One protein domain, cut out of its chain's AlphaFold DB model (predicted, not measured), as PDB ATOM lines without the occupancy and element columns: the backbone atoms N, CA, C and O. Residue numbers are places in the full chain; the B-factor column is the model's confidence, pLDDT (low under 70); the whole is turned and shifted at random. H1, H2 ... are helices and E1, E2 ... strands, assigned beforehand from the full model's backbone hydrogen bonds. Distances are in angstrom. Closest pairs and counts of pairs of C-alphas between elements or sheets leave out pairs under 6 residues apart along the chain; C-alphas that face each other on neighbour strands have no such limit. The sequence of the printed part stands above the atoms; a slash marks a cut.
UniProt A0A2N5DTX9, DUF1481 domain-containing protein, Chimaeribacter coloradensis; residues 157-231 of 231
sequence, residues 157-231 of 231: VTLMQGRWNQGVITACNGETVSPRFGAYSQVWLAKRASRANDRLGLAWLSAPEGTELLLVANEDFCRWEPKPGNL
ATOM      1  N   VAL A 157       5.176  -0.642 -10.517       97.00
ATOM      2  CA  VAL A 157       5.974  -1.099 -11.656       97.00
ATOM      3  C   VAL A 157       5.439  -2.440 -12.138       97.00
ATOM      4  O   VAL A 157       5.606  -3.472 -11.486       97.00
ATOM      5  N   THR A 158       4.834  -2.428 -13.318       96.62
ATOM      6  CA  THR A 158       4.209  -3.596 -13.934       96.62
ATOM      7  C   THR A 158       5.045  -4.091 -15.104       96.62
ATOM      8  O   THR A 158       5.331  -3.344 -16.041       96.62
ATOM      9  N   LEU A 159       5.416  -5.368 -15.078       97.12
ATOM     10  CA  LEU A 159       5.977  -6.060 -16.227       97.12
ATOM     11  C   LEU A 159       4.849  -6.464 -17.166       97.12
ATOM     12  O   LEU A 159       3.953  -7.220 -16.805       97.12
ATOM     13  N   MET A 160       4.959  -6.001 -18.399       96.06
ATOM     14  CA  MET A 160       4.073  -6.357 -19.489       96.06
ATOM     15  C   MET A 160       4.860  -7.153 -20.524       96.06
ATOM     16  O   MET A 160       6.023  -6.859 -20.816       96.06
ATOM     17  N   GLN A 161       4.222  -8.166 -21.099       95.56
ATOM     18  CA  GLN A 161       4.790  -8.950 -22.187       95.56
ATOM     19  C   GLN A 161       3.792  -9.028 -23.342       95.56
ATOM     20  O   GLN A 161       2.576  -8.917 -23.157       95.56
ATOM     21  N   GLY A 162       4.306  -9.208 -24.554       95.81
ATOM     22  CA  GLY A 162       3.472  -9.232 -25.745       95.81
ATOM     23  C   GLY A 162       4.216  -9.631 -27.005       95.81
ATOM     24  O   GLY A 162       5.373 -10.052 -26.985       95.81
ATOM     25  N   ARG A 163       3.517  -9.488 -28.124       95.44
ATOM     26  CA  ARG A 163       3.987  -9.798 -29.467       95.44
ATOM     27  C   ARG A 163       3.915  -8.547 -30.316       95.44
ATOM     28  O   ARG A 163       2.920  -7.832 -30.281       95.44
ATOM     29  N   TRP A 164       4.957  -8.317 -31.092       94.75
ATOM     30  CA  TRP A 164       4.954  -7.369 -32.188       94.75
ATOM     31  C   TRP A 164       4.629  -8.108 -33.481       94.75
ATOM     32  O   TRP A 164       5.268  -9.120 -33.793       94.75
ATOM     33  N   ASN A 165       3.672  -7.580 -34.235       92.25
ATOM     34  CA  ASN A 165       3.367  -8.025 -35.583       92.25
ATOM     35  C   ASN A 165       2.982  -6.822 -36.445       92.25
ATOM     36  O   ASN A 165       1.954  -6.195 -36.194       92.25
ATOM     37  N   GLN A 166       3.789  -6.506 -37.458       88.00
ATOM     38  CA  GLN A 166       3.460  -5.476 -38.455       88.00
ATOM     39  C   GLN A 166       3.103  -4.106 -37.859       88.00
ATOM     40  O   GLN A 166       2.139  -3.463 -38.269       88.00
ATOM     41  N   GLY A 167       3.871  -3.653 -36.865       88.00
ATOM     42  CA  GLY A 167       3.629  -2.362 -36.207       88.00
ATOM     43  C   GLY A 167       2.595  -2.395 -35.083       88.00
ATOM     44  O   GLY A 167       2.427  -1.392 -34.393       88.00
ATOM     45  N   VAL A 168       1.926  -3.528 -34.869       93.31
ATOM     46  CA  VAL A 168       0.921  -3.699 -33.818       93.31
ATOM     47  C   VAL A 168       1.515  -4.496 -32.663       93.31
ATOM     48  O   VAL A 168       2.149  -5.532 -32.875       93.31
ATOM     49  N   ILE A 169       1.296  -4.021 -31.435       96.00
ATOM     50  CA  ILE A 169       1.660  -4.746 -30.216       96.00
ATOM     51  C   ILE A 169       0.406  -5.383 -29.626       96.00
ATOM     52  O   ILE A 169      -0.556  -4.696 -29.291       96.00
ATOM     53  N   THR A 170       0.444  -6.700 -29.460       96.62
ATOM     54  CA  THR A 170      -0.594  -7.479 -28.782       96.62
ATOM     55  C   THR A 170      -0.026  -8.028 -27.481       96.62
ATOM     56  O   THR A 170       0.899  -8.842 -27.506       96.62
ATOM     57  N   ALA A 171      -0.549  -7.587 -26.340       96.12
ATOM     58  CA  ALA A 171      -0.167  -8.097 -25.029       96.12
ATOM     59  C   ALA A 171      -0.500  -9.596 -24.893       96.12
ATOM     60  O   ALA A 171      -1.301 -10.154 -25.647       96.12
ATOM     61  N   CYS A 172       0.123 -10.284 -23.933       94.44
ATOM     62  CA  CYS A 172      -0.051 -11.732 -23.771       94.44
ATOM     63  C   CYS A 172      -1.482 -12.163 -23.413       94.44
ATOM     64  O   CYS A 172      -1.838 -13.319 -23.639       94.44
ATOM     65  N   ASN A 173      -2.307 -11.243 -22.912       91.75
ATOM     66  CA  ASN A 173      -3.742 -11.430 -22.685       91.75
ATOM     67  C   ASN A 173      -4.597 -11.286 -23.969       91.75
ATOM     68  O   ASN A 173      -5.804 -11.494 -23.911       91.75
ATOM     69  N   GLY A 174      -3.994 -10.948 -25.115       94.00
ATOM     70  CA  GLY A 174      -4.670 -10.765 -26.403       94.00
ATOM     71  C   GLY A 174      -5.083  -9.324 -26.714       94.00
ATOM     72  O   GLY A 174      -5.542  -9.054 -27.822       94.00
ATOM     73  N   GLU A 175      -4.902  -8.390 -25.783       96.06
ATOM     74  CA  GLU A 175      -5.260  -6.989 -25.983       96.06
ATOM     75  C   GLU A 175      -4.267  -6.282 -26.910       96.06
ATOM     76  O   GLU A 175      -3.052  -6.456 -26.801       96.06
ATOM     77  N   THR A 176      -4.774  -5.454 -27.823       96.81
ATOM     78  CA  THR A 176      -3.916  -4.569 -28.619       96.81
ATOM     79  C   THR A 176      -3.582  -3.325 -27.814       96.81
ATOM     80  O   THR A 176      -4.475  -2.600 -27.389       96.81
ATOM     81  N   VAL A 177      -2.292  -3.064 -27.638       96.31
ATOM     82  CA  VAL A 177      -1.780  -1.978 -26.798       96.31
ATOM     83  C   VAL A 177      -0.850  -1.069 -27.597       96.31
ATOM     84  O   VAL A 177      -0.253  -1.469 -28.594       96.31
ATOM     85  N   SER A 178      -0.716   0.183 -27.164       94.88
ATOM     86  CA  SER A 178       0.194   1.168 -27.770       94.88
ATOM     87  C   SER A 178       1.066   1.826 -26.695       94.88
ATOM     88  O   SER A 178       0.869   2.999 -26.374       94.88
ATOM     89  N   PRO A 179       2.004   1.071 -26.086       94.75
ATOM     90  CA  PRO A 179       2.913   1.601 -25.073       94.75
ATOM     91  C   PRO A 179       3.761   2.750 -25.629       94.75
ATOM     92  O   PRO A 179       4.305   2.678 -26.735       94.75
ATOM     93  N   ARG A 180       3.913   3.819 -24.842       94.19
ATOM     94  CA  ARG A 180       4.699   4.994 -25.230       94.19
ATOM     95  C   ARG A 180       6.169   4.803 -24.857       94.19
ATOM     96  O   ARG A 180       6.634   5.319 -23.848       94.19
ATOM     97  N   PHE A 181       6.907   4.083 -25.696       94.69
ATOM     98  CA  PHE A 181       8.354   3.927 -25.523       94.69
ATOM     99  C   PHE A 181       9.123   5.224 -25.805       94.69
ATOM    100  O   PHE A 181       8.682   6.054 -26.604       94.69
ATOM    101  N   GLY A 182      10.311   5.361 -25.213       92.75
ATOM    102  CA  GLY A 182      11.256   6.427 -25.550       92.75
ATOM    103  C   GLY A 182      11.721   6.377 -27.012       92.75
ATOM    104  O   GLY A 182      11.728   5.321 -27.648       92.75
ATOM    105  N   ALA A 183      12.146   7.525 -27.552       92.56
ATOM    106  CA  ALA A 183      12.508   7.671 -28.968       92.56
ATOM    107  C   ALA A 183      13.586   6.672 -29.427       92.56
ATOM    108  O   ALA A 183      13.475   6.083 -30.502       92.56
ATOM    109  N   TYR A 184      14.605   6.434 -28.594       91.56
ATOM    110  CA  TYR A 184      15.647   5.449 -28.888       91.56
ATOM    111  C   TYR A 184      15.073   4.030 -29.024       91.56
ATOM    112  O   TYR A 184      15.332   3.350 -30.019       91.56
ATOM    113  N   SER A 185      14.242   3.608 -28.067       93.31
ATOM    114  CA  SER A 185      13.619   2.282 -28.041       93.31
ATOM    115  C   SER A 185      12.681   2.065 -29.231       93.31
ATOM    116  O   SER A 185      12.683   0.981 -29.811       93.31
ATOM    117  N   GLN A 186      11.960   3.101 -29.676       91.94
ATOM    118  CA  GLN A 186      11.135   3.045 -30.891       91.94
ATOM    119  C   GLN A 186      11.976   2.813 -32.156       91.94
ATOM    120  O   GLN A 186      11.681   1.911 -32.943       91.94
ATOM    121  N   VAL A 187      13.051   3.589 -32.342       91.75
ATOM    122  CA  VAL A 187      13.956   3.448 -33.498       91.75
ATOM    123  C   VAL A 187      14.618   2.072 -33.502       91.75
ATOM    124  O   VAL A 187      14.703   1.412 -34.542       91.75
ATOM    125  N   TRP A 188      15.081   1.618 -32.337       91.56
ATOM    126  CA  TRP A 188      15.710   0.314 -32.200       91.56
ATOM    127  C   TRP A 188      14.728  -0.838 -32.460       91.56
ATOM    128  O   TRP A 188      15.075  -1.758 -33.207       91.56
ATOM    129  N   LEU A 189      13.496  -0.768 -31.939       92.44
ATOM    130  CA  LEU A 189      12.444  -1.761 -32.178       92.44
ATOM    131  C   LEU A 189      12.088  -1.859 -33.667       92.44
ATOM    132  O   LEU A 189      12.097  -2.959 -34.215       92.44
ATOM    133  N   ALA A 190      11.885  -0.732 -34.356       89.06
ATOM    134  CA  ALA A 190      11.617  -0.720 -35.798       89.06
ATOM    135  C   ALA A 190      12.772  -1.348 -36.608       89.06
ATOM    136  O   ALA A 190      12.569  -2.181 -37.499       89.06
ATOM    137  N   LYS A 191      14.022  -1.015 -36.252       90.44
ATOM    138  CA  LYS A 191      15.218  -1.619 -36.859       90.44
ATOM    139  C   LYS A 191      15.314  -3.121 -36.587       90.44
ATOM    140  O   LYS A 191      15.766  -3.865 -37.454       90.44
ATOM    141  N   ARG A 192      14.919  -3.586 -35.400       90.75
ATOM    142  CA  ARG A 192      14.903  -5.012 -35.057       90.75
ATOM    143  C   ARG A 192      13.797  -5.755 -35.816       90.75
ATOM    144  O   ARG A 192      14.087  -6.806 -36.382       90.75
ATOM    145  N   ALA A 193      12.595  -5.186 -35.894       89.44
ATOM    146  CA  ALA A 193      11.433  -5.761 -36.574       89.44
ATOM    147  C   ALA A 193      11.688  -6.003 -38.068       89.44
ATOM    148  O   ALA A 193      11.495  -7.120 -38.552       89.44
ATOM    149  N   SER A 194      12.255  -5.012 -38.766       87.31
ATOM    150  CA  SER A 194      12.635  -5.137 -40.187       87.31
ATOM    151  C   SER A 194      13.612  -6.283 -40.488       87.31
ATOM    152  O   SER A 194      13.647  -6.784 -41.607       87.31
ATOM    153  N   ARG A 195      14.398  -6.732 -39.500       88.00
ATOM    154  CA  ARG A 195      15.363  -7.836 -39.649       88.00
ATOM    155  C   ARG A 195      14.797  -9.202 -39.262       88.00
ATOM    156  O   ARG A 195      15.455 -10.209 -39.499       88.00
ATOM    157  N   ALA A 196      13.625  -9.239 -38.635       83.31
ATOM    158  CA  ALA A 196      13.041 -10.433 -38.027       83.31
ATOM    159  C   ALA A 196      11.704 -10.836 -38.675       83.31
ATOM    160  O   ALA A 196      10.862 -11.449 -38.024       83.31
ATOM    161  N   ASN A 197      11.488 -10.476 -39.947       83.38
ATOM    162  CA  ASN A 197      10.214 -10.672 -40.654       83.38
ATOM    163  C   ASN A 197       9.007 -10.126 -39.876       83.38
ATOM    164  O   ASN A 197       7.916 -10.690 -39.939       83.38
ATOM    165  N   ASP A 198       9.227  -9.043 -39.125       82.75
ATOM    166  CA  ASP A 198       8.192  -8.315 -38.397       82.75
ATOM    167  C   ASP A 198       7.462  -9.120 -37.306       82.75
ATOM    168  O   ASP A 198       6.360  -8.761 -36.905       82.75
ATOM    169  N   ARG A 199       8.069 -10.209 -36.811       87.56
ATOM    170  CA  ARG A 199       7.530 -11.043 -35.726       87.56
ATOM    171  C   ARG A 199       8.513 -11.099 -34.571       87.56
ATOM    172  O   ARG A 199       9.587 -11.685 -34.698       87.56
ATOM    173  N   LEU A 200       8.147 -10.492 -33.447       93.56
ATOM    174  CA  LEU A 200       9.003 -10.415 -32.264       93.56
ATOM    175  C   LEU A 200       8.189 -10.619 -30.987       93.56
ATOM    176  O   LEU A 200       7.041 -10.187 -30.905       93.56
ATOM    177  N   GLY A 201       8.800 -11.222 -29.973       93.69
ATOM    178  CA  GLY A 201       8.335 -11.115 -28.593       93.69
ATOM    179  C   GLY A 201       8.887  -9.852 -27.944       93.69
ATOM    180  O   GLY A 201      10.044  -9.487 -28.168       93.69
ATOM    181  N   LEU A 202       8.059  -9.195 -27.134       95.12
ATOM    182  CA  LEU A 202       8.383  -7.975 -26.401       95.12
ATOM    183  C   LEU A 202       8.159  -8.166 -24.900       95.12
ATOM    184  O   LEU A 202       7.184  -8.800 -24.493       95.12
ATOM    185  N   ALA A 203       9.014  -7.551 -24.089       95.00
ATOM    186  CA  ALA A 203       8.762  -7.314 -22.672       95.00
ATOM    187  C   ALA A 203       9.098  -5.860 -22.332       95.00
ATOM    188  O   ALA A 203      10.103  -5.331 -22.813       95.00
ATOM    189  N   TRP A 204       8.272  -5.210 -21.518       96.31
ATOM    190  CA  TRP A 204       8.453  -3.817 -21.110       96.31
ATOM    191  C   TRP A 204       7.942  -3.576 -19.691       96.31
ATOM    192  O   TRP A 204       7.101  -4.321 -19.194       96.31
ATOM    193  N   LEU A 205       8.449  -2.529 -19.045       96.88
ATOM    194  CA  LEU A 205       7.930  -2.043 -17.768       96.88
ATOM    195  C   LEU A 205       6.978  -0.882 -18.010       96.88
ATOM    196  O   LEU A 205       7.253  -0.019 -18.842       96.88
ATOM    197  N   SER A 206       5.885  -0.855 -17.262       96.56
ATOM    198  CA  SER A 206       4.951   0.259 -17.184       96.56
ATOM    199  C   SER A 206       4.856   0.716 -15.735       96.56
ATOM    200  O   SER A 206       4.591  -0.100 -14.859       96.56
ATOM    201  N   ALA A 207       5.056   2.003 -15.495       96.00
ATOM    202  CA  ALA A 207       4.939   2.639 -14.189       96.00
ATOM    203  C   ALA A 207       4.307   4.036 -14.356       96.00
ATOM    204  O   ALA A 207       4.250   4.538 -15.486       96.00
ATOM    205  N   PRO A 208       3.840   4.689 -13.276       95.44
ATOM    206  CA  PRO A 208       3.322   6.059 -13.339       95.44
ATOM    207  C   PRO A 208       4.288   7.059 -13.995       95.44
ATOM    208  O   PRO A 208       3.858   8.006 -14.651       95.44
ATOM    209  N   GLU A 209       5.594   6.830 -13.862       91.94
ATOM    210  CA  GLU A 209       6.658   7.674 -14.404       91.94
ATOM    211  C   GLU A 209       6.891   7.461 -15.907       91.94
ATOM    212  O   GLU A 209       7.476   8.324 -16.567       91.94
ATOM    213  N   GLY A 210       6.445   6.335 -16.476       93.94
ATOM    214  CA  GLY A 210       6.592   6.058 -17.900       93.94
ATOM    215  C   GLY A 210       6.691   4.582 -18.269       93.94
ATOM    216  O   GLY A 210       6.369   3.675 -17.502       93.94
ATOM    217  N   THR A 211       7.123   4.341 -19.507       95.62
ATOM    218  CA  THR A 211       7.203   3.006 -20.098       95.62
ATOM    219  C   THR A 211       8.589   2.755 -20.676       95.62
ATOM    220  O   THR A 211       9.047   3.520 -21.526       95.62
ATOM    221  N   GLU A 212       9.224   1.655 -20.271       94.69
ATOM    222  CA  GLU A 212      10.581   1.298 -20.696       94.69
ATOM    223  C   GLU A 212      10.615  -0.073 -21.373       94.69
ATOM    224  O   GLU A 212      10.122  -1.064 -20.832       94.69
ATOM    225  N   LEU A 213      11.204  -0.140 -22.568       94.19
ATOM    226  CA  LEU A 213      11.311  -1.381 -23.334       94.19
ATOM    227  C   LEU A 213      12.473  -2.210 -22.781       94.19
ATOM    228  O   LEU A 213      13.621  -1.785 -22.838       94.19
ATOM    229  N   LEU A 214      12.185  -3.416 -22.292       92.00
ATOM    230  CA  LEU A 214      13.190  -4.279 -21.679       92.00
ATOM    231  C   LEU A 214      13.832  -5.221 -22.695       92.00
ATOM    232  O   LEU A 214      15.042  -5.201 -22.911       92.00
ATOM    233  N   LEU A 215      13.021  -6.087 -23.301       90.81
ATOM    234  CA  LEU A 215      13.501  -7.184 -24.136       90.81
ATOM    235  C   LEU A 215      12.753  -7.218 -25.456       90.81
ATOM    236  O   LEU A 215      11.537  -7.040 -25.509       90.81
ATOM    237  N   VAL A 216      13.501  -7.525 -26.513       91.31
ATOM    238  CA  VAL A 216      12.961  -7.832 -27.834       91.31
ATOM    239  C   VAL A 216      13.703  -9.028 -28.385       91.31
ATOM    240  O   VAL A 216      14.929  -9.006 -28.518       91.31
ATOM    241  N   ALA A 217      12.953 -10.072 -28.704       89.06
ATOM    242  CA  ALA A 217      13.515 -11.358 -29.066       89.06
ATOM    243  C   ALA A 217      12.698 -12.015 -30.186       89.06
ATOM    244  O   ALA A 217      11.593 -11.574 -30.503       89.06
ATOM    245  N   ASN A 218      13.260 -13.044 -30.820       87.81
ATOM    246  CA  ASN A 218      12.545 -13.800 -31.859       87.81
ATOM    247  C   ASN A 218      11.674 -14.910 -31.234       87.81
ATOM    248  O   ASN A 218      10.994 -15.657 -31.933       87.81
ATOM    249  N   GLU A 219      11.730 -15.027 -29.912       86.19
ATOM    250  CA  GLU A 219      10.997 -15.945 -29.064       86.19
ATOM    251  C   GLU A 219       9.678 -15.327 -28.583       86.19
ATOM    252  O   GLU A 219       9.565 -14.119 -28.392       86.19
ATOM    253  N   ASP A 220       8.676 -16.171 -28.338       88.62
ATOM    254  CA  ASP A 220       7.384 -15.749 -27.795       88.62
ATOM    255  C   ASP A 220       7.395 -15.805 -26.260       88.62
ATOM    256  O   ASP A 220       7.220 -16.873 -25.664       88.62
ATOM    257  N   PHE A 221       7.582 -14.651 -25.613       90.12
ATOM    258  CA  PHE A 221       7.584 -14.549 -24.150       90.12
ATOM    259  C   PHE A 221       6.249 -14.946 -23.511       90.12
ATOM    260  O   PHE A 221       6.240 -15.436 -22.384       90.12
ATOM    261  N   CYS A 222       5.132 -14.823 -24.234       91.62
ATOM    262  CA  CYS A 222       3.814 -15.163 -23.705       91.62
ATOM    263  C   CYS A 222       3.639 -16.658 -23.430       91.62
ATOM    264  O   CYS A 222       2.749 -17.037 -22.675       91.62
ATOM    265  N   ARG A 223       4.474 -17.516 -24.031       88.19
ATOM    266  CA  ARG A 223       4.453 -18.964 -23.772       88.19
ATOM    267  C   ARG A 223       4.996 -19.337 -22.396       88.19
ATOM    268  O   ARG A 223       4.682 -20.415 -21.909       88.19
ATOM    269  N   TRP A 224       5.819 -18.471 -21.814       83.06
ATOM    270  CA  TRP A 224       6.570 -18.744 -20.590       83.06
ATOM    271  C   TRP A 224       6.172 -17.823 -19.440       83.06
ATOM    272  O   TRP A 224       6.759 -17.905 -18.370       83.06
ATOM    273  N   GLU A 225       5.203 -16.935 -19.668       86.38
ATOM    274  CA  GLU A 225       4.669 -16.043 -18.650       86.38
ATOM    275  C   GLU A 225       3.894 -16.847 -17.594       86.38
ATOM    276  O   GLU A 225       2.851 -17.427 -17.926       86.38
ATOM    277  N   PRO A 226       4.357 -16.859 -16.333       90.38
ATOM    278  CA  PRO A 226       3.599 -17.440 -15.240       90.38
ATOM    279  C   PRO A 226       2.245 -16.746 -15.079       90.38
ATOM    280  O   PRO A 226       2.106 -15.544 -15.317       90.38
ATOM    281  N   LYS A 227       1.231 -17.510 -14.674       88.31
ATOM    282  CA  LYS A 227      -0.137 -17.009 -14.492       88.31
ATOM    283  C   LYS A 227      -0.498 -16.972 -13.005       88.31
ATOM    284  O   LYS A 227       0.055 -17.774 -12.250       88.31
ATOM    285  N   PRO A 228      -1.430 -16.094 -12.586       85.62
ATOM    286  CA  PRO A 228      -1.950 -16.101 -11.220       85.62
ATOM    287  C   PRO A 228      -2.373 -17.510 -10.794       85.62
ATOM    288  O   PRO A 228      -2.995 -18.232 -11.579       85.62
ATOM    289  N   GLY A 229      -1.985 -17.916  -9.584       80.94
ATOM    290  CA  GLY A 229      -2.239 -19.264  -9.060       80.94
ATOM    291  C   GLY A 229      -1.403 -20.399  -9.676       80.94
ATOM    292  O   GLY A 229      -1.595 -21.546  -9.290       80.94
ATOM    293  N   ASN A 230      -0.481 -20.110 -10.604       81.56
ATOM    294  CA  ASN A 230       0.392 -21.090 -11.267       81.56
ATOM    295  C   ASN A 230       1.865 -20.624 -11.288       81.56
ATOM    296  O   ASN A 230       2.496 -20.602 -12.352       81.56
ATOM    297  N   LEU A 231       2.394 -20.207 -10.129       82.56
ATOM    298  CA  LEU A 231       3.826 -19.922  -9.927       82.56
ATOM    299  C   LEU A 231       4.610 -21.158  -9.475       82.56
ATOM    300  O   LEU A 231       4.046 -21.996  -8.748       82.56
TER     301      LEU A 231
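What this domain is: This is residues 157 to 231 of the 231 residues of the protein "DUF1481 domain-containing protein" of Chimaeribacter coloradensis (UniProt A0A2N5DTX9). Picture one strongly twisted sheet of four antiparallel strands, with a single helix, H1, running along the strands over one face, and a closing tail whose residues 226 to 231 stick out. The strands stand in the order E2, E1, E3, E4. The printed part has 75 residues, with four named strands and one named helix in the order E1, E2, H1, E3, E4, a mixed class of helices and strands. It is compact, with a radius of gyration of the C-alphas of 12.2 A, and spans 37 by 29 by 18 A.

Where its parts are: Find C-alpha 158 at (4.209, -3.596, -13.934), where strand E1 begins; it takes residues 158 to 165 and covers 22.1 A. Strand E2 follows at residues 168 to 171. Helix H1 takes residues 183 to 195, from C-alpha 183 at (12.508, 7.671, -28.968), and is 19.0 A long. Strand E3, residues 199 to 207, is the longest strand at 25.6 A. Strand E4, residues 210 to 217, runs 21.8 A to C-alpha 217 at (13.515, -11.358, -29.066).

How they stand to each other: Begin with the sheet, where E2 and E4 are the edge strands and are apart. E1 and E2 form a hairpin, antiparallel at 138 degrees; look for N 163 and O 170, 2.8 A apart and within hydrogen-bond range. E1 and E3 are antiparallel at 154 degrees, with N 160 and O 204 within hydrogen-bond range at 2.8 A. E3 and E4 form a second hairpin, antiparallel at 153 degrees, with N 205 and O 212 within range at 2.9 A. H1 is on the sheet at a height over the sheet of 9.1 A, and runs along the strands, at 4 degrees to E3 on the local plane. It lies over E3, where 7 of its 13 C-alphas fall, and only just not over E4, where 2 fall. The closest C-alphas of H1 and E4 are those of Ser 185 and Leu 213, 6.4 A apart. In H1, 8 of 9 O i to N i+4 pairs are within hydrogen-bond range. E2, H1 and E3 make a split strand-helix-strand unit, two strands running the same way with a helix between them in the chain and E1 between them in the sheet; its crossover is left-handed. H1 makes two layers with the sheet, as the helix on one face.

The domain as a whole: Look at Ser 194 and Gly 229, whose C-alphas are the two farthest apart, at 37.3 A. The printed part has no cut. The link from E2 to H1 is long, with 11 residues, and the other links are tight. Residues 176 to 177 pair antiparallel with residues 169 to 170 of E2. Residues 218 to 231 hold no named element, and Leu 231 is the chain's last residue. The mean pLDDT of the printed part is 91.7, and no printed residue is under 70.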